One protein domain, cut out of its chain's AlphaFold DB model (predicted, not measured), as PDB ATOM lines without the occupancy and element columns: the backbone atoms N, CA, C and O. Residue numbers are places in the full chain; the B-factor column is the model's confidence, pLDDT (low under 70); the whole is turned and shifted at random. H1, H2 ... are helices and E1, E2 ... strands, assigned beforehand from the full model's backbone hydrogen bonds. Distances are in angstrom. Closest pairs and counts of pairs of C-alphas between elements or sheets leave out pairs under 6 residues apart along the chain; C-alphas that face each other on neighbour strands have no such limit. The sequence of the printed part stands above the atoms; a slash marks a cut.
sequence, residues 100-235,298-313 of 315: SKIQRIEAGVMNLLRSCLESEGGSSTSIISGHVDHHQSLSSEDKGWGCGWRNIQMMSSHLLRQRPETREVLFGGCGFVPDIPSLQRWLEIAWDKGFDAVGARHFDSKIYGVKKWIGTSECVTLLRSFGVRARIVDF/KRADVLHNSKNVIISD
ATOM      1  N   SER A 100      32.140 129.905  36.743       96.25
ATOM      2  CA  SER A 100      30.960 130.396  36.040       96.25
ATOM      3  C   SER A 100      30.239 131.464  36.855       96.25
ATOM      4  O   SER A 100      29.997 131.319  38.054       96.25
ATOM      5  N   LYS A 101      29.813 132.521  36.166       92.25
ATOM      6  CA  LYS A 101      28.958 133.556  36.743       92.25
ATOM      7  C   LYS A 101      27.570 132.976  37.012       92.25
ATOM      8  O   LYS A 101      26.993 132.335  36.136       92.25
ATOM      9  N   ILE A 102      27.052 133.234  38.207       91.56
ATOM     10  CA  ILE A 102      25.680 132.917  38.607       91.56
ATOM     11  C   ILE A 102      24.972 134.200  39.021       91.56
ATOM     12  O   ILE A 102      25.594 135.125  39.553       91.56
ATOM     13  N   GLN A 103      23.667 134.267  38.782       86.31
ATOM     14  CA  GLN A 103      22.858 135.344  39.333       86.31
ATOM     15  C   GLN A 103      22.669 135.085  40.828       86.31
ATOM     16  O   GLN A 103      22.155 134.040  41.224       86.31
ATOM     17  N   ARG A 104      23.091 136.030  41.673       84.50
ATOM     18  CA  ARG A 104      22.932 135.887  43.119       84.50
ATOM     19  C   ARG A 104      21.459 136.042  43.492       84.50
ATOM     20  O   ARG A 104      20.894 137.120  43.326       84.50
ATOM     21  N   ILE A 105      20.875 134.980  44.032       89.06
ATOM     22  CA  ILE A 105      19.525 134.962  44.599       89.06
ATOM     23  C   ILE A 105      19.700 134.738  46.099       89.06
ATOM     24  O   ILE A 105      20.217 133.702  46.498       89.06
ATOM     25  N   GLU A 106      19.325 135.723  46.915       85.12
ATOM     26  CA  GLU A 106      19.670 135.797  48.346       85.12
ATOM     27  C   GLU A 106      19.273 134.545  49.141       85.12
ATOM     28  O   GLU A 106      20.077 134.029  49.912       85.12
ATOM     29  N   ALA A 107      18.079 134.008  48.889       86.56
ATOM     30  CA  ALA A 107      17.609 132.772  49.512       86.56
ATOM     31  C   ALA A 107      18.011 131.497  48.742       86.56
ATOM     32  O   ALA A 107      17.948 130.405  49.299       86.56
ATOM     33  N   GLY A 108      18.440 131.614  47.482       90.25
ATOM     34  CA  GLY A 108      18.633 130.493  46.556       90.25
ATOM     35  C   GLY A 108      17.317 129.957  45.975       90.25
ATOM     36  O   GLY A 108      16.291 129.905  46.653       90.25
ATOM     37  N   VAL A 109      17.344 129.533  44.705       92.31
ATOM     38  CA  VAL A 109      16.144 129.102  43.955       92.31
ATOM     39  C   VAL A 109      15.410 127.964  44.660       92.31
ATOM     40  O   VAL A 109      14.195 128.020  44.826       92.31
ATOM     41  N   MET A 110      16.149 126.958  45.125       93.19
ATOM     42  CA  MET A 110      15.560 125.750  45.707       93.19
ATOM     43  C   MET A 110      14.910 125.999  47.073       93.19
ATOM     44  O   MET A 110      13.901 125.374  47.391       93.19
ATOM     45  N   ASN A 111      15.424 126.946  47.864       92.81
ATOM     46  CA  ASN A 111      14.778 127.330  49.122       92.81
ATOM     47  C   ASN A 111      13.521 128.167  48.869       92.81
ATOM     48  O   ASN A 111      12.519 127.947  49.538       92.81
ATOM     49  N   LEU A 112      13.550 129.080  47.890       94.12
ATOM     50  CA  LEU A 112      12.353 129.830  47.495       94.12
ATOM     51  C   LEU A 112      11.254 128.886  46.997       94.12
ATOM     52  O   LEU A 112      10.118 128.987  47.451       94.12
ATOM     53  N   LEU A 113      11.606 127.925  46.135       93.56
ATOM     54  CA  LEU A 113      10.681 126.897  45.654       93.56
ATOM     55  C   LEU A 113      10.099 126.086  46.816       93.56
ATOM     56  O   LEU A 113       8.889 125.889  46.875       93.56
ATOM     57  N   ARG A 114      10.940 125.664  47.769       92.12
ATOM     58  CA  ARG A 114      10.484 124.973  48.979       92.12
ATOM     59  C   ARG A 114       9.466 125.805  49.753       92.12
ATOM     60  O   ARG A 114       8.395 125.295  50.053       92.12
ATOM     61  N   SER A 115       9.773 127.070  50.042       92.50
ATOM     62  CA  SER A 115       8.863 127.950  50.780       92.50
ATOM     63  C   SER A 115       7.532 128.151  50.053       92.50
ATOM     64  O   SER A 115       6.490 128.168  50.703       92.50
ATOM     65  N   CYS A 116       7.544 128.254  48.720       92.62
ATOM     66  CA  CYS A 116       6.317 128.299  47.926       92.62
ATOM     67  C   CYS A 116       5.500 127.009  48.091       92.62
ATOM     68  O   CYS A 116       4.338 127.084  48.481       92.62
ATOM     69  N   LEU A 117       6.114 125.842  47.885       91.50
ATOM     70  CA  LEU A 117       5.435 124.543  47.978       91.50
ATOM     71  C   LEU A 117       4.911 124.244  49.392       91.50
ATOM     72  O   LEU A 117       3.841 123.669  49.548       91.50
ATOM     73  N   GLU A 118       5.629 124.658  50.436       89.44
ATOM     74  CA  GLU A 118       5.186 124.514  51.831       89.44
ATOM     75  C   GLU A 118       4.017 125.439  52.186       89.44
ATOM     76  O   GLU A 118       3.252 125.139  53.104       89.44
ATOM     77  N   SER A 119       3.877 126.563  51.477       89.50
ATOM     78  CA  SER A 119       2.765 127.501  51.658       89.50
ATOM     79  C   SER A 119       1.481 127.066  50.945       89.50
ATOM     80  O   SER A 119       0.402 127.578  51.252       89.50
ATOM     81  N   GLU A 120       1.569 126.109  50.016       86.38
ATOM     82  CA  GLU A 120       0.403 125.562  49.333       86.38
ATOM     83  C   GLU A 120      -0.402 124.669  50.293       86.38
ATOM     84  O   GLU A 120       0.058 123.631  50.761       86.38
ATOM     85  N   GLY A 121      -1.651 125.050  50.579       68.19
ATOM     86  CA  GLY A 121      -2.564 124.307  51.462       68.19
ATOM     87  C   GLY A 121      -3.134 123.006  50.870       68.19
ATOM     88  O   GLY A 121      -4.197 122.562  51.299       68.19
ATOM     89  N   GLY A 122      -2.485 122.434  49.852       74.50
ATOM     90  CA  GLY A 122      -2.926 121.231  49.143       74.50
ATOM     91  C   GLY A 122      -2.501 119.920  49.819       74.50
ATOM     92  O   GLY A 122      -1.645 119.896  50.701       74.50
ATOM     93  N   SER A 123      -3.084 118.803  49.373       78.00
ATOM     94  CA  SER A 123      -2.711 117.439  49.797       78.00
ATOM     95  C   SER A 123      -1.649 116.782  48.904       78.00
ATOM     96  O   SER A 123      -1.411 115.579  49.012       78.00
ATOM     97  N   SER A 124      -1.053 117.536  47.979       84.44
ATOM     98  CA  SER A 124      -0.048 117.030  47.042       84.44
ATOM     99  C   SER A 124       1.305 116.859  47.729       84.44
ATOM    100  O   SER A 124       1.753 117.734  48.464       84.44
ATOM    101  N   THR A 125       1.981 115.742  47.458       88.25
ATOM    102  CA  THR A 125       3.380 115.545  47.855       88.25
ATOM    103  C   THR A 125       4.296 116.098  46.774       88.25
ATOM    104  O   THR A 125       4.177 115.711  45.612       88.25
ATOM    105  N   SER A 126       5.229 116.963  47.161       90.75
ATOM    106  CA  SER A 126       6.263 117.485  46.265       90.75
ATOM    107  C   SER A 126       7.627 116.938  46.656       90.75
ATOM    108  O   SER A 126       7.972 116.929  47.836       90.75
ATOM    109  N   ILE A 127       8.419 116.510  45.674       91.25
ATOM    110  CA  ILE A 127       9.813 116.111  45.881       91.25
ATOM    111  C   ILE A 127      10.688 117.040  45.047       91.25
ATOM    112  O   ILE A 127      10.478 117.166  43.843       91.25
ATOM    113  N   ILE A 128      11.652 117.697  45.685       91.94
ATOM    114  CA  ILE A 128      12.585 118.619  45.031       91.94
ATOM    115  C   ILE A 128      14.021 118.159  45.261       91.94
ATOM    116  O   ILE A 128      14.329 117.580  46.303       91.94
ATOM    117  N   SER A 129      14.918 118.434  44.315       90.88
ATOM    118  CA  SER A 129      16.355 118.247  44.537       90.88
ATOM    119  C   SER A 129      16.858 119.148  45.673       90.88
ATOM    120  O   SER A 129      16.205 120.116  46.076       90.88
ATOM    121  N   GLY A 130      18.043 118.830  46.190       89.50
ATOM    122  CA  GLY A 130      18.770 119.668  47.140       89.50
ATOM    123  C   GLY A 130      19.242 120.996  46.533       89.50
ATOM    124  O   GLY A 130      18.579 121.612  45.707       89.50
ATOM    125  N   HIS A 131      20.417 121.466  46.947       92.19
ATOM    126  CA  HIS A 131      21.002 122.701  46.399       92.19
ATOM    127  C   HIS A 131      21.204 122.616  44.879       92.19
ATOM    128  O   HIS A 131      21.760 121.630  44.403       92.19
ATOM    129  N   VAL A 132      20.805 123.661  44.150       94.75
ATOM    130  CA  VAL A 132      21.090 123.864  42.721       94.75
ATOM    131  C   VAL A 132      21.279 125.364  42.493       94.75
ATOM    132  O   VAL A 132      20.402 126.161  42.843       94.75
ATOM    133  N   ASP A 133      22.403 125.751  41.899       94.81
ATOM    134  CA  ASP A 133      22.620 127.110  41.406       94.81
ATOM    135  C   ASP A 133      22.047 127.234  39.990       94.81
ATOM    136  O   ASP A 133      22.293 126.388  39.133       94.81
ATOM    137  N   HIS A 134      21.282 128.296  39.723       95.12
ATOM    138  CA  HIS A 134      20.725 128.544  38.392       95.12
ATOM    139  C   HIS A 134      21.747 129.254  37.495       95.12
ATOM    140  O   HIS A 134      22.145 130.397  37.752       95.12
ATOM    141  N   HIS A 135      22.137 128.582  36.413       95.50
ATOM    142  CA  HIS A 135      23.039 129.108  35.394       95.50
ATOM    143  C   HIS A 135      22.237 129.489  34.151       95.50
ATOM    144  O   HIS A 135      21.794 128.632  33.395       95.50
ATOM    145  N   GLN A 136      22.066 130.789  33.923       94.25
ATOM    146  CA  GLN A 136      21.371 131.291  32.739       94.25
ATOM    147  C   GLN A 136      22.334 131.560  31.583       94.25
ATOM    148  O   GLN A 136      23.487 131.944  31.798       94.25
ATOM    149  N   SER A 137      21.837 131.443  30.351       94.94
ATOM    150  CA  SER A 137      22.578 131.910  29.181       94.94
ATOM    151  C   SER A 137      22.757 133.424  29.191       94.94
ATOM    152  O   SER A 137      21.848 134.186  29.523       94.94
ATOM    153  N   LEU A 138      23.933 133.863  28.762       93.31
ATOM    154  CA  LEU A 138      24.305 135.258  28.619       93.31
ATOM    155  C   LEU A 138      24.206 135.652  27.144       93.31
ATOM    156  O   LEU A 138      24.770 134.996  26.267       93.31
ATOM    157  N   SER A 139      23.500 136.751  26.864       93.19
ATOM    158  CA  SER A 139      23.268 137.243  25.495       93.19
ATOM    159  C   SER A 139      24.553 137.445  24.689       93.19
ATOM    160  O   SER A 139      24.542 137.256  23.478       93.19
ATOM    161  N   SER A 140      25.652 137.813  25.350       92.00
ATOM    162  CA  SER A 140      26.959 138.054  24.732       92.00
ATOM    163  C   SER A 140      27.803 136.794  24.517       92.00
ATOM    164  O   SER A 140      28.759 136.841  23.749       92.00
ATOM    165  N   GLU A 141      27.488 135.686  25.189       92.62
ATOM    166  CA  GLU A 141      28.361 134.505  25.237       92.62
ATOM    167  C   GLU A 141      27.695 133.311  24.545       92.62
ATOM    168  O   GLU A 141      28.171 132.828  23.512       92.62
ATOM    169  N   ASP A 142      26.556 132.869  25.081       95.88
ATOM    170  CA  ASP A 142      26.036 131.525  24.833       95.88
ATOM    171  C   ASP A 142      24.547 131.460  24.462       95.88
ATOM    172  O   ASP A 142      23.994 130.381  24.241       95.88
ATOM    173  N   LYS A 143      23.873 132.607  24.326       95.56
ATOM    174  CA  LYS A 143      22.477 132.637  23.872       95.56
ATOM    175  C   LYS A 143      22.327 131.967  22.499       95.56
ATOM    176  O   LYS A 143      23.024 132.304  21.545       95.56
ATOM    177  N   GLY A 144      21.390 131.022  22.413       95.62
ATOM    178  CA  GLY A 144      21.096 130.253  21.200       95.62
ATOM    179  C   GLY A 144      21.905 128.963  21.037       95.62
ATOM    180  O   GLY A 144      21.635 128.216  20.101       95.62
ATOM    181  N   TRP A 145      22.871 128.670  21.917       96.88
ATOM    182  CA  TRP A 145      23.650 127.427  21.817       96.88
ATOM    183  C   TRP A 145      24.157 126.833  23.139       96.88
ATOM    184  O   TRP A 145      24.547 125.670  23.178       96.88
ATOM    185  N   GLY A 146      24.123 127.606  24.224       97.44
ATOM    186  CA  GLY A 146      24.715 127.268  25.513       97.44
ATOM    187  C   GLY A 146      23.901 126.361  26.426       97.44
ATOM    188  O   GLY A 146      24.402 125.994  27.482       97.44
ATOM    189  N   CYS A 147      22.656 126.018  26.082       97.56
ATOM    190  CA  CYS A 147      21.725 125.380  27.020       97.56
ATOM    191  C   CYS A 147      22.260 124.064  27.606       97.56
ATOM    192  O   CYS A 147      22.188 123.874  28.817       97.56
ATOM    193  N   GLY A 148      22.867 123.200  26.786       98.19
ATOM    194  CA  GLY A 148      23.483 121.959  27.263       98.19
ATOM    195  C   GLY A 148      24.616 122.214  28.263       98.19
ATOM    196  O   GLY A 148      24.658 121.601  29.328       98.19
ATOM    197  N   TRP A 149      25.465 123.208  27.993       98.44
ATOM    198  CA  TRP A 149      26.538 123.620  28.901       98.44
ATOM    199  C   TRP A 149      26.000 124.203  30.212       98.44
ATOM    200  O   TRP A 149      26.494 123.873  31.287       98.44
ATOM    201  N   ARG A 150      24.955 125.035  30.151       98.00
ATOM    202  CA  ARG A 150      24.295 125.587  31.343       98.00
ATOM    203  C   ARG A 150      23.632 124.495  32.187       98.00
ATOM    204  O   ARG A 150      23.727 124.545  33.410       98.00
ATOM    205  N   ASN A 151      23.054 123.470  31.563       98.06
ATOM    206  CA  ASN A 151      22.510 122.310  32.275       98.06
ATOM    207  C   ASN A 151      23.608 121.506  32.991       98.06
ATOM    208  O   ASN A 151      23.428 121.155  34.157       98.06
ATOM    209  N   ILE A 152      24.767 121.294  32.352       98.56
ATOM    210  CA  ILE A 152      25.945 120.697  33.009       98.56
ATOM    211  C   ILE A 152      26.352 121.522  34.231       98.56
ATOM    212  O   ILE A 152      26.615 120.956  35.292       98.56
ATOM    213  N   GLN A 153      26.376 122.851  34.113       98.31
ATOM    214  CA  GLN A 153      26.718 123.737  35.225       98.31
ATOM    215  C   GLN A 153      25.736 123.607  36.399       98.31
ATOM    216  O   GLN A 153      26.172 123.437  37.538       98.31
ATOM    217  N   MET A 154      24.425 123.618  36.132       97.56
ATOM    218  CA  MET A 154      23.397 123.441  37.166       97.56
ATOM    219  C   MET A 154      23.524 122.080  37.859       97.56
ATOM    220  O   MET A 154      23.577 122.014  39.086       97.56
ATOM    221  N   MET A 155      23.668 120.999  37.092       97.00
ATOM    222  CA  MET A 155      23.849 119.651  37.634       97.00
ATOM    223  C   MET A 155      25.135 119.535  38.471       97.00
ATOM    224  O   MET A 155      25.132 118.984  39.570       97.00
ATOM    225  N   SER A 156      26.228 120.131  37.994       97.69
ATOM    226  CA  SER A 156      27.510 120.149  38.703       97.69
ATOM    227  C   SER A 156      27.442 120.941  40.007       97.69
ATOM    228  O   SER A 156      28.058 120.541  40.990       97.69
ATOM    229  N   SER A 157      26.671 122.036  40.058       96.62
ATOM    230  CA  SER A 157      26.490 122.823  41.288       96.62
ATOM    231  C   SER A 157      25.886 121.991  42.423       96.62
ATOM    232  O   SER A 157      26.310 122.099  43.576       96.62
ATOM    233  N   HIS A 158      24.947 121.106  42.081       95.56
ATOM    234  CA  HIS A 158      24.351 120.175  43.021       95.56
ATOM    235  C   HIS A 158      25.369 119.136  43.488       95.56
ATOM    236  O   HIS A 158      25.559 118.975  44.692       95.56
ATOM    237  N   LEU A 159      26.058 118.474  42.550       95.88
ATOM    238  CA  LEU A 159      27.054 117.444  42.863       95.88
ATOM    239  C   LEU A 159      28.150 117.991  43.787       95.88
ATOM    240  O   LEU A 159      28.342 117.476  44.885       95.88
ATOM    241  N   LEU A 160      28.764 119.119  43.416       95.69
ATOM    242  CA  LEU A 160      29.808 119.777  44.209       95.69
ATOM    243  C   LEU A 160      29.342 120.157  45.624       95.69
ATOM    244  O   LEU A 160      30.158 120.226  46.548       95.69
ATOM    245  N   ARG A 161      28.047 120.445  45.810       92.94
ATOM    246  CA  ARG A 161      27.488 120.826  47.112       92.94
ATOM    247  C   ARG A 161      27.088 119.627  47.966       92.94
ATOM    248  O   ARG A 161      27.273 119.696  49.178       92.94
ATOM    249  N   GLN A 162      26.509 118.593  47.362       89.69
ATOM    250  CA  GLN A 162      25.877 117.479  48.077       89.69
ATOM    251  C   GLN A 162      26.779 116.254  48.225       89.69
ATOM    252  O   GLN A 162      26.586 115.478  49.154       89.69
ATOM    253  N   ARG A 163      27.766 116.073  47.340       89.88
ATOM    254  CA  ARG A 163      28.594 114.862  47.275       89.88
ATOM    255  C   ARG A 163      30.077 115.187  47.456       89.88
ATOM    256  O   ARG A 163      30.714 115.615  46.485       89.88
ATOM    257  N   PRO A 164      30.634 115.016  48.673       90.31
ATOM    258  CA  PRO A 164      32.040 115.292  48.965       90.31
ATOM    259  C   PRO A 164      33.007 114.622  47.987       90.31
ATOM    260  O   PRO A 164      33.921 115.281  47.502       90.31
ATOM    261  N   GLU A 165      32.741 113.370  47.618       90.50
ATOM    262  CA  GLU A 165      33.550 112.591  46.682       90.50
ATOM    263  C   GLU A 165      33.607 113.234  45.292       90.50
ATOM    264  O   GLU A 165      34.658 113.266  44.663       90.50
ATOM    265  N   THR A 166      32.505 113.833  44.826       92.19
ATOM    266  CA  THR A 166      32.494 114.531  43.530       92.19
ATOM    267  C   THR A 166      33.186 115.886  43.605       92.19
ATOM    268  O   THR A 166      33.775 116.324  42.623       92.19
ATOM    269  N   ARG A 167      33.159 116.547  44.770       93.38
ATOM    270  CA  ARG A 167      33.827 117.836  44.984       93.38
ATOM    271  C   ARG A 167      35.347 117.728  44.895       93.38
ATOM    272  O   ARG A 167      35.986 118.689  44.476       93.38
ATOM    273  N   GLU A 168      35.902 116.587  45.288       92.12
ATOM    274  CA  GLU A 168      37.343 116.326  45.255       92.12
ATOM    275  C   GLU A 168      37.864 116.042  43.839       92.12
ATOM    276  O   GLU A 168      39.018 116.347  43.553       92.12
ATOM    277  N   VAL A 169      37.019 115.519  42.941       93.56
ATOM    278  CA  VAL A 169      37.450 115.065  41.604       93.56
ATOM    279  C   VAL A 169      36.956 115.944  40.454       93.56
ATOM    280  O   VAL A 169      37.691 116.156  39.489       93.56
ATOM    281  N   LEU A 170      35.734 116.488  40.529       96.31
ATOM    282  CA  LEU A 170      35.142 117.237  39.419       96.31
ATOM    283  C   LEU A 170      35.992 118.458  39.072       96.31
ATOM    284  O   LEU A 170      36.340 119.266  39.936       96.31
ATOM    285  N   PHE A 171      36.291 118.592  37.779       97.06
ATOM    286  CA  PHE A 171      37.053 119.709  37.217       97.06
ATOM    287  C   PHE A 171      38.430 119.889  37.871       97.06
ATOM    288  O   PHE A 171      38.889 121.015  38.085       97.06
ATOM    289  N   GLY A 172      39.077 118.771  38.214       93.62
ATOM    290  CA  GLY A 172      40.382 118.749  38.873       93.62
ATOM    291  C   GLY A 172      40.334 119.253  40.315       93.62
ATOM    292  O   GLY A 172      41.262 119.919  40.764       93.62
ATOM    293  N   GLY A 173      39.223 119.009  41.017       94.62
ATOM    294  CA  GLY A 173      39.084 119.330  42.439       94.62
ATOM    295  C   GLY A 173      39.055 120.827  42.752       94.62
ATOM    296  O   GLY A 173      39.321 121.234  43.881       94.62
ATOM    297  N   CYS A 174      38.722 121.680  41.776       94.38
ATOM    298  CA  CYS A 174      38.751 123.137  41.953       94.38
ATOM    299  C   CYS A 174      37.670 123.670  42.914       94.38
ATOM    300  O   CYS A 174      37.711 124.832  43.327       94.38
ATOM    301  N   GLY A 175      36.688 122.837  43.277       95.25
ATOM    302  CA  GLY A 175      35.632 123.178  44.232       95.25
ATOM    303  C   GLY A 175      34.605 124.184  43.703       95.25
ATOM    304  O   GLY A 175      33.877 124.800  44.489       95.25
ATOM    305  N   PHE A 176      34.538 124.393  42.385       96.81
ATOM    306  CA  PHE A 176      33.554 125.271  41.759       96.81
ATOM    307  C   PHE A 176      33.125 124.811  40.371       96.81
ATOM    308  O   PHE A 176      33.802 124.028  39.725       96.81
ATOM    309  N   VAL A 177      31.991 125.339  39.906       98.12
ATOM    310  CA  VAL A 177      31.484 125.099  38.550       98.12
ATOM    311  C   VAL A 177      32.237 125.986  37.541       98.12
ATOM    312  O   VAL A 177      32.138 127.216  37.661       98.12
ATOM    313  N   PRO A 178      32.971 125.425  36.561       98.19
ATOM    314  CA  PRO A 178      33.725 126.196  35.574       98.19
ATOM    315  C   PRO A 178      32.836 126.877  34.527       98.19
ATOM    316  O   PRO A 178      31.672 126.521  34.334       98.19
ATOM    317  N   ASP A 179      33.393 127.865  33.833       97.81
ATOM    318  CA  ASP A 179      32.789 128.505  32.668       97.81
ATOM    319  C   ASP A 179      32.737 127.579  31.434       97.81
ATOM    320  O   ASP A 179      33.357 126.517  31.388       97.81
ATOM    321  N   ILE A 180      31.956 127.969  30.419       98.44
ATOM    322  CA  ILE A 180      31.736 127.143  29.218       98.44
ATOM    323  C   ILE A 180      33.050 126.819  28.484       98.44
ATOM    324  O   ILE A 180      33.247 125.652  28.151       98.44
ATOM    325  N   PRO A 181      33.979 127.772  28.257       98.06
ATOM    326  CA  PRO A 181      35.267 127.457  27.640       98.06
ATOM    327  C   PRO A 181      36.074 126.403  28.410       98.06
ATOM    328  O   PRO A 181      36.696 125.544  27.788       98.06
ATOM    329  N   SER A 182      36.047 126.428  29.747       98.44
ATOM    330  CA  SER A 182      36.715 125.402  30.556       98.44
ATOM    331  C   SER A 182      36.017 124.046  30.442       98.44
ATOM    332  O   SER A 182      36.693 123.034  30.287       98.44
ATOM    333  N   LEU A 183      34.677 124.010  30.444       98.56
ATOM    334  CA  LEU A 183      33.912 122.773  30.228       98.56
ATOM    335  C   LEU A 183      34.186 122.150  28.854       98.56
ATOM    336  O   LEU A 183      34.303 120.933  28.755       98.56
ATOM    337  N   GLN A 184      34.335 122.969  27.811       98.50
ATOM    338  CA  GLN A 184      34.708 122.490  26.479       98.50
ATOM    339  C   GLN A 184      36.074 121.801  26.484       98.50
ATOM    340  O   GLN A 184      36.205 120.720  25.924       98.50
ATOM    341  N   ARG A 185      37.075 122.388  27.154       98.31
ATOM    342  CA  ARG A 185      38.403 121.767  27.279       98.31
ATOM    343  C   ARG A 185      38.363 120.485  28.098       98.31
ATOM    344  O   ARG A 185      39.014 119.518  27.729       98.31
ATOM    345  N   TRP A 186      37.589 120.454  29.183       98.44
ATOM    346  CA  TRP A 186      37.404 119.223  29.952       98.44
ATOM    347  C   TRP A 186      36.755 118.111  29.122       98.44
ATOM    348  O   TRP A 186      37.121 116.951  29.284       98.44
ATOM    349  N   LEU A 187      35.844 118.453  28.208       98.50
ATOM    350  CA  LEU A 187      35.256 117.486  27.285       98.50
ATOM    351  C   LEU A 187      36.271 116.982  26.243       98.50
ATOM    352  O   LEU A 187      36.317 115.784  25.991       98.50
ATOM    353  N   GLU A 188      37.121 117.854  25.689       98.00
ATOM    354  CA  GLU A 188      38.220 117.423  24.804       98.00
ATOM    355  C   GLU A 188      39.195 116.490  25.534       98.00
ATOM    356  O   GLU A 188      39.532 115.432  25.013       98.00
ATOM    357  N   ILE A 189      39.561 116.816  26.778       96.81
ATOM    358  CA  ILE A 189      40.392 115.952  27.632       96.81
ATOM    359  C   ILE A 189      39.710 114.599  27.878       96.81
ATOM    360  O   ILE A 189      40.380 113.569  27.893       96.81
ATOM    361  N   ALA A 190      38.388 114.569  28.072       97.38
ATOM    362  CA  ALA A 190      37.652 113.314  28.203       97.38
ATOM    363  C   ALA A 190      37.758 112.465  26.923       97.38
ATOM    364  O   ALA A 190      38.007 111.263  27.003       97.38
ATOM    365  N   TRP A 191      37.643 113.079  25.744       97.19
ATOM    366  CA  TRP A 191      37.836 112.381  24.472       97.19
ATOM    367  C   TRP A 191      39.270 111.870  24.289       97.19
ATOM    368  O   TRP A 191      39.451 110.719  23.894       97.19
ATOM    369  N   ASP A 192      40.278 112.667  24.652       94.62
ATOM    370  CA  ASP A 192      41.694 112.266  24.630       94.62
ATOM    371  C   ASP A 192      41.983 111.098  25.589       94.62
ATOM    372  O   ASP A 192      42.790 110.216  25.293       94.62
ATOM    373  N   LYS A 193      41.264 111.038  26.718       93.38
ATOM    374  CA  LYS A 193      41.284 109.904  27.658       93.38
ATOM    375  C   LYS A 193      40.536 108.667  27.141       93.38
ATOM    376  O   LYS A 193      40.564 107.631  27.799       93.38
ATOM    377  N   GLY A 194      39.891 108.747  25.977       94.38
ATOM    378  CA  GLY A 194      39.212 107.630  25.320       94.38
ATOM    379  C   GLY A 194      37.724 107.491  25.643       94.38
ATOM    380  O   GLY A 194      37.115 106.503  25.227       94.38
ATOM    381  N   PHE A 195      37.119 108.453  26.346       96.12
ATOM    382  CA  PHE A 195      35.674 108.460  26.576       96.12
ATOM    383  C   PHE A 195      34.928 108.864  25.297       96.12
ATOM    384  O   PHE A 195      35.383 109.730  24.556       96.12
ATOM    385  N   ASP A 196      33.779 108.234  25.041       95.50
ATOM    386  CA  ASP A 196      32.871 108.527  23.920       95.50
ATOM    387  C   ASP A 196      33.560 108.808  22.568       95.50
ATOM    388  O   ASP A 196      33.445 109.878  21.966       95.50
ATOM    389  N   ALA A 197      34.256 107.802  22.035       95.00
ATOM    390  CA  ALA A 197      34.904 107.900  20.725       95.00
ATOM    391  C   ALA A 197      33.924 108.213  19.570       95.00
ATOM    392  O   ALA A 197      34.348 108.650  18.498       95.00
ATOM    393  N   VAL A 198      32.620 107.957  19.742       94.25
ATOM    394  CA  VAL A 198      31.599 108.284  18.736       94.25
ATOM    395  C   VAL A 198      31.302 109.780  18.764       94.25
ATOM    396  O   VAL A 198      31.387 110.413  17.709       94.25
ATOM    397  N   GLY A 199      31.022 110.343  19.941       93.88
ATOM    398  CA  GLY A 199      30.845 111.781  20.134       93.88
ATOM    399  C   GLY A 199      32.098 112.567  19.763       93.88
ATOM    400  O   GLY A 199      32.006 113.528  19.003       93.88
ATOM    401  N   ALA A 200      33.284 112.093  20.157       96.62
ATOM    402  CA  ALA A 200      34.556 112.696  19.759       96.62
ATOM    403  C   ALA A 200      34.660 112.840  18.232       96.62
ATOM    404  O   ALA A 200      34.923 113.927  17.725       96.62
ATOM    405  N   ARG A 201      34.376 111.776  17.467       96.94
ATOM    406  CA  ARG A 201      34.374 111.838  15.994       96.94
ATOM    407  C   ARG A 201      33.296 112.761  15.433       96.94
ATOM    408  O   ARG A 201      33.546 113.407  14.424       96.94
ATOM    409  N   HIS A 202      32.121 112.830  16.057       95.25
ATOM    410  CA  HIS A 202      31.052 113.733  15.618       95.25
ATOM    411  C   HIS A 202      31.483 115.209  15.660       95.25
ATOM    412  O   HIS A 202      31.064 116.001  14.816       95.25
ATOM    413  N   PHE A 203      32.343 115.567  16.616       95.50
ATOM    414  CA  PHE A 203      32.887 116.915  16.780       95.50
ATOM    415  C   PHE A 203      34.321 117.074  16.252       95.50
ATOM    416  O   PHE A 203      34.985 118.042  16.612       95.50
ATOM    417  N   ASP A 204      34.833 116.141  15.440       95.69
ATOM    418  CA  ASP A 204      36.231 116.139  14.968       95.69
ATOM    419  C   ASP A 204      37.265 116.263  16.112       95.69
ATOM    420  O   ASP A 204      38.346 116.829  15.948       95.69
ATOM    421  N   SER A 205      36.914 115.752  17.297       94.38
ATOM    422  CA  SER A 205      37.659 115.855  18.563       94.38
ATOM    423  C   SER A 205      37.992 117.295  18.969       94.38
ATOM    424  O   SER A 205      38.970 117.534  19.673       94.38
ATOM    425  N   LYS A 206      37.193 118.272  18.514       96.06
ATOM    426  CA  LYS A 206      37.438 119.694  18.750       96.06
ATOM    427  C   LYS A 206      36.148 120.469  19.001       96.06
ATOM    428  O   LYS A 206      35.349 120.716  18.097       96.06
ATOM    429  N   ILE A 207      35.979 120.934  20.231       97.38
ATOM    430  CA  ILE A 207      34.816 121.715  20.668       97.38
ATOM    431  C   ILE A 207      35.185 122.988  21.438       97.38
ATOM    432  O   ILE A 207      34.345 123.876  21.600       97.38
ATOM    433  N   TYR A 208      36.439 123.143  21.855       97.62
ATOM    434  CA  TYR A 208      36.922 124.359  22.485       97.62
ATOM    435  C   TYR A 208      36.893 125.549  21.521       97.62
ATOM    436  O   TYR A 208      37.391 125.506  20.393       97.62
ATOM    437  N   GLY A 209      36.296 126.646  21.991       96.00
ATOM    438  CA  GLY A 209      36.228 127.915  21.267       96.00
ATOM    439  C   GLY A 209      35.157 127.968  20.175       96.00
ATOM    440  O   GLY A 209      34.978 129.020  19.560       96.00
ATOM    441  N   VAL A 210      34.410 126.883  19.947       95.94
ATOM    442  CA  VAL A 210      33.301 126.859  18.983       95.94
ATOM    443  C   VAL A 210      31.944 126.906  19.680       95.94
ATOM    444  O   VAL A 210      31.765 126.443  20.803       95.94
ATOM    445  N   LYS A 211      30.955 127.480  18.991       97.00
ATOM    446  CA  LYS A 211      29.583 127.652  19.489       97.00
ATOM    447  C   LYS A 211      28.704 126.463  19.099       97.00
ATOM    448  O   LYS A 211      27.804 126.599  18.273       97.00
ATOM    449  N   LYS A 212      29.030 125.276  19.614       96.31
ATOM    450  CA  LYS A 212      28.344 124.019  19.274       96.31
ATOM    451  C   LYS A 212      27.340 123.613  20.348       96.31
ATOM    452  O   LYS A 212      27.618 123.722  21.544       96.31
ATOM    453  N   TRP A 213      26.180 123.145  19.892       97.38
ATOM    454  CA  TRP A 213      25.215 122.456  20.742       97.38
ATOM    455  C   TRP A 213      25.807 121.134  21.211       97.38
ATOM    456  O   TRP A 213      26.520 120.476  20.457       97.38
ATOM    457  N   ILE A 214      25.473 120.779  22.444       98.06
ATOM    458  CA  ILE A 214      25.755 119.479  23.039       98.06
ATOM    459  C   ILE A 214      24.462 118.921  23.629       98.06
ATOM    460  O   ILE A 214      23.527 119.680  23.914       98.06
ATOM    461  N   GLY A 215      24.422 117.613  23.820       96.75
ATOM    462  CA  GLY A 215      23.311 116.890  24.413       96.75
ATOM    463  C   GLY A 215      23.710 116.111  25.662       96.75
ATOM    464  O   GLY A 215      24.703 116.386  26.339       96.75
ATOM    465  N   THR A 216      22.885 115.117  25.976       96.12
ATOM    466  CA  THR A 216      23.060 114.253  27.146       96.12
ATOM    467  C   THR A 216      24.312 113.371  27.037       96.12
ATOM    468  O   THR A 216      24.922 113.078  28.062       96.12
ATOM    469  N   SER A 217      24.740 113.001  25.821       96.06
ATOM    470  CA  SER A 217      25.969 112.231  25.555       96.06
ATOM    471  C   SER A 217      27.218 112.935  26.075       96.06
ATOM    472  O   SER A 217      27.951 112.369  26.883       96.06
ATOM    473  N   GLU A 218      27.423 114.198  25.704       98.31
ATOM    474  CA  GLU A 218      28.595 114.968  26.139       98.31
ATOM    475  C   GLU A 218      28.564 115.236  27.649       98.31
ATOM    476  O   GLU A 218      29.594 115.210  28.317       98.31
ATOM    477  N   CYS A 219      27.369 115.447  28.203       98.19
ATOM    478  CA  CYS A 219      27.156 115.610  29.638       98.19
ATOM    479  C   CYS A 219      27.588 114.362  30.433       98.19
ATOM    480  O   CYS A 219      28.348 114.468  31.398       98.19
ATOM    481  N   VAL A 220      27.145 113.174  30.006       96.75
ATOM    482  CA  VAL A 220      27.518 111.902  30.641       96.75
ATOM    483  C   VAL A 220      28.995 111.591  30.437       96.75
ATOM    484  O   VAL A 220      29.654 111.218  31.403       96.75
ATOM    485  N   THR A 221      29.530 111.816  29.236       97.81
ATOM    486  CA  THR A 221      30.963 111.675  28.921       97.81
ATOM    487  C   THR A 221      31.815 112.500  29.877       97.81
ATOM    488  O   THR A 221      32.735 111.982  30.508       97.81
ATOM    489  N   LEU A 222      31.458 113.775  30.054       98.19
ATOM    490  CA  LEU A 222      32.162 114.678  30.952       98.19
ATOM    491  C   LEU A 222      32.119 114.177  32.401       98.19
ATOM    492  O   LEU A 222      33.167 114.049  33.025       98.19
ATOM    493  N   LEU A 223      30.937 113.846  32.933       97.50
ATOM    494  CA  LEU A 223      30.802 113.340  34.304       97.50
ATOM    495  C   LEU A 223      31.584 112.039  34.534       97.50
ATOM    496  O   LEU A 223      32.313 111.920  35.524       97.50
ATOM    497  N   ARG A 224      31.457 111.074  33.620       97.00
ATOM    498  CA  ARG A 224      32.125 109.774  33.729       97.00
ATOM    499  C   ARG A 224      33.642 109.892  33.632       97.00
ATOM    500  O   ARG A 224      34.330 109.161  34.336       97.00
ATOM    501  N   SER A 225      34.161 110.864  32.877       97.12
ATOM    502  CA  SER A 225      35.606 111.129  32.815       97.12
ATOM    503  C   SER A 225      36.229 111.520  34.163       97.12
ATOM    504  O   SER A 225      37.420 111.297  34.378       97.12
ATOM    505  N   PHE A 226      35.419 112.034  35.097       96.12
ATOM    506  CA  PHE A 226      35.808 112.317  36.484       96.12
ATOM    507  C   PHE A 226      35.432 111.193  37.462       96.12
ATOM    508  O   PHE A 226      35.466 111.391  38.673       96.12
ATOM    509  N   GLY A 227      35.013 110.026  36.968       94.56
ATOM    510  CA  GLY A 227      34.567 108.916  37.808       94.56
ATOM    511  C   GLY A 227      33.201 109.143  38.464       94.56
ATOM    512  O   GLY A 227      32.885 108.512  39.472       94.56
ATOM    513  N   VAL A 228      32.360 110.035  37.930       93.31
ATOM    514  CA  VAL A 228      30.977 110.179  38.401       93.31
ATOM    515  C   VAL A 228      30.081 109.217  37.628       93.31
ATOM    516  O   VAL A 228      29.939 109.316  36.410       93.31
ATOM    517  N   ARG A 229      29.410 108.303  38.340       91.69
ATOM    518  CA  ARG A 229      28.434 107.401  37.714       91.69
ATOM    519  C   ARG A 229      27.247 108.194  37.166       91.69
ATOM    520  O   ARG A 229      26.478 108.769  37.936       91.69
ATOM    521  N   ALA A 230      27.059 108.138  35.854       91.88
ATOM    522  CA  ALA A 230      25.936 108.746  35.150       91.88
ATOM    523  C   ALA A 230      25.388 107.790  34.079       91.88
ATOM    524  O   ALA A 230      26.131 106.976  33.526       91.88
ATOM    525  N   ARG A 231      24.084 107.872  33.792       90.25
ATOM    526  CA  ARG A 231      23.390 107.030  32.808       90.25
ATOM    527  C   ARG A 231      22.413 107.876  31.994       90.25
ATOM    528  O   ARG A 231      21.730 108.724  32.560       90.25
ATOM    529  N   ILE A 232      22.341 107.608  30.693       89.75
ATOM    530  CA  ILE A 232      21.326 108.168  29.796       89.75
ATOM    531  C   ILE A 232      20.126 107.228  29.785       89.75
ATOM    532  O   ILE A 232      20.289 106.017  29.683       89.75
ATOM    533  N   VAL A 233      18.925 107.787  29.885       87.06
ATOM    534  CA  VAL A 233      17.682 107.051  29.652       87.06
ATOM    535  C   VAL A 233      16.977 107.719  28.487       87.06
ATOM    536  O   VAL A 233      16.686 108.913  28.554       87.06
ATOM    537  N   ASP A 234      16.751 106.952  27.427       85.38
ATOM    538  CA  ASP A 234      16.078 107.429  26.226       85.38
ATOM    539  C   ASP A 234      14.589 107.059  26.255       85.38
ATOM    540  O   ASP A 234      14.206 105.932  26.588       85.38
ATOM    541  N   PHE A 235      13.747 108.030  25.918       83.06
ATOM    542  CA  PHE A 235      12.292 107.925  25.917       83.06
ATOM    543  C   PHE A 235      11.795 108.143  24.490       83.06
ATOM    544  O   PHE A 235      11.294 109.217  24.151       83.06
ATOM    545  N   LYS A 298      13.620 104.688  47.966       57.28
ATOM    546  CA  LYS A 298      13.945 104.655  49.417       57.28
ATOM    547  C   LYS A 298      15.442 104.644  49.812       57.28
ATOM    548  O   LYS A 298      15.818 103.977  50.771       57.28
ATOM    549  N   ARG A 299      16.309 105.364  49.104       50.28
ATOM    550  CA  ARG A 299      17.699 105.622  49.538       50.28
ATOM    551  C   ARG A 299      17.962 107.070  49.958       50.28
ATOM    552  O   ARG A 299      19.108 107.401  50.204       50.28
ATOM    553  N   ALA A 300      16.931 107.907  50.040       48.16
ATOM    554  CA  ALA A 300      17.100 109.288  50.469       48.16
ATOM    555  C   ALA A 300      17.212 109.351  51.999       48.16
ATOM    556  O   ALA A 300      16.243 109.063  52.708       48.16
ATOM    557  N   ASP A 301      18.381 109.752  52.494       50.88
ATOM    558  CA  ASP A 301      18.507 110.347  53.820       50.88
ATOM    559  C   ASP A 301      17.661 111.625  53.810       50.88
ATOM    560  O   ASP A 301      18.047 112.648  53.246       50.88
ATOM    561  N   VAL A 302      16.439 111.535  54.343       54.44
ATOM    562  CA  VAL A 302      15.462 112.629  54.329       54.44
ATOM    563  C   VAL A 302      15.984 113.772  55.201       54.44
ATOM    564  O   VAL A 302      15.747 113.837  56.409       54.44
ATOM    565  N   LEU A 303      16.716 114.688  54.574       53.41
ATOM    566  CA  LEU A 303      17.131 115.961  55.140       53.41
ATOM    567  C   LEU A 303      15.889 116.848  55.254       53.41
ATOM    568  O   LEU A 303      15.553 117.589  54.338       53.41
ATOM    569  N   HIS A 304      15.241 116.784  56.416       54.31
ATOM    570  CA  HIS A 304      14.103 117.612  56.825       54.31
ATOM    571  C   HIS A 304      12.743 117.216  56.217       54.31
ATOM    572  O   HIS A 304      12.445 117.476  55.057       54.31
ATOM    573  N   ASN A 305      11.872 116.649  57.058       54.19
ATOM    574  CA  ASN A 305      10.463 116.401  56.746       54.19
ATOM    575  C   ASN A 305       9.625 117.623  57.161       54.19
ATOM    576  O   ASN A 305       9.307 117.786  58.343       54.19
ATOM    577  N   SER A 306       9.258 118.482  56.210       57.62
ATOM    578  CA  SER A 306       8.072 119.333  56.355       57.62
ATOM    579  C   SER A 306       6.864 118.588  55.778       57.62
ATOM    580  O   SER A 306       7.013 117.648  55.001       57.62
ATOM    581  N   LYS A 307       5.652 118.925  56.231       66.38
ATOM    582  CA  LYS A 307       4.485 118.025  56.171       66.38
ATOM    583  C   LYS A 307       4.107 117.506  54.769       66.38
ATOM    584  O   LYS A 307       3.461 116.468  54.737       66.38
ATOM    585  N   ASN A 308       4.531 118.148  53.669       80.25
ATOM    586  CA  ASN A 308       4.206 117.755  52.284       80.25
ATOM    587  C   ASN A 308       5.350 117.948  51.250       80.25
ATOM    588  O   ASN A 308       5.139 117.674  50.065       80.25
ATOM    589  N   VAL A 309       6.542 118.417  51.652       88.31
ATOM    590  CA  VAL A 309       7.669 118.687  50.734       88.31
ATOM    591  C   VAL A 309       8.898 117.896  51.169       88.31
ATOM    592  O   VAL A 309       9.378 118.039  52.290       88.31
ATOM    593  N   ILE A 310       9.414 117.063  50.267       88.88
ATOM    594  CA  ILE A 310      10.568 116.193  50.500       88.88
ATOM    595  C   ILE A 310      11.762 116.748  49.726       88.88
ATOM    596  O   ILE A 310      11.676 116.994  48.522       88.88
ATOM    597  N   ILE A 311      12.890 116.916  50.410       89.19
ATOM    598  CA  ILE A 311      14.149 117.321  49.783       89.19
ATOM    599  C   ILE A 311      14.978 116.070  49.531       89.19
ATOM    600  O   ILE A 311      15.293 115.323  50.455       89.19
ATOM    601  N   SER A 312      15.316 115.852  48.270       86.75
ATOM    602  CA  SER A 312      16.106 114.723  47.806       86.75
ATOM    603  C   SER A 312      17.588 115.092  47.718       86.75
ATOM    604  O   SER A 312      17.951 116.172  47.252       86.75
ATOM    605  N   ASP A 313      18.448 114.157  48.104       85.19
ATOM    606  CA  ASP A 313      19.898 114.175  47.875       85.19
ATOM    607  C   ASP A 313      20.279 113.818  46.423       85.19
ATOM    608  O   ASP A 313      21.449 113.848  46.034       85.19
TER     609      ASP A 313
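AT A GLANCE: This is residues 100 to 235 and 298 to 313 of the 315 residues of an uncharacterized protein of Aegilops tauschii subsp. strangulata (UniProt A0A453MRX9). Two lobes make the longest axis: a larger one of five crossed helices, H2 to H6, and a small one in which H1 packs on a two-stranded sheet, E1 and E2. The printed part has 152 residues with six named helices and two named strands, in the order H1 E1 H2 H3 H4 H5 H6 E2; the strands are parallel. It is mostly helix, though under half of the residues are in named elements. It is compact, with a radius of gyration of the C-alphas of 17.3 A and spans of 54 by 36 by 34 A.

HOW THE PARTS SIT: The closest C-alphas of H1, residues 109 to 119, and E1, residues 126 to 129, are Leu 117 and Ser 126, 7.3 A apart. E1 and E2, residues 309 to 312, are parallel, with N 310 and O 126 within hydrogen-bond range at 2.8 A. H2, residues 147 to 162, and H3, residues 164 to 169, touch only at the corner; their closest C-alphas are Leu 160 and Arg 167, 4.5 A. H6, residues 216 to 225, touches residues 186 to 190 alone of H4, residues 180 to 192; the closest C-alphas are Ala 190 and Ser 225, 5.5 A. H5, residues 197 to 202, and H4 only just touch, with 3 pairs of C-alphas within 8 A. H1 is apart from H2 to H6. Every O i to N i+4 pair is within hydrogen-bond range in H1, H2, H4, H5 and H6, and 1 of 2 in H3.

IN THESE COORDINATES: H1 begins at C-alpha 109 (16.144, 129.102, 43.955). H2 measures 22.9 A and H4 18.5 A. E2 ends at C-alpha 312 (16.106, 114.723, 47.806).

THE WHOLE: Residues 236 to 297 are not printed, a gap of 23.8 A between C-alphas 235 and 298. The links E1 to H2 and H5 to H6 are long. Residues 121 and 298 to 307 are under pLDDT 70.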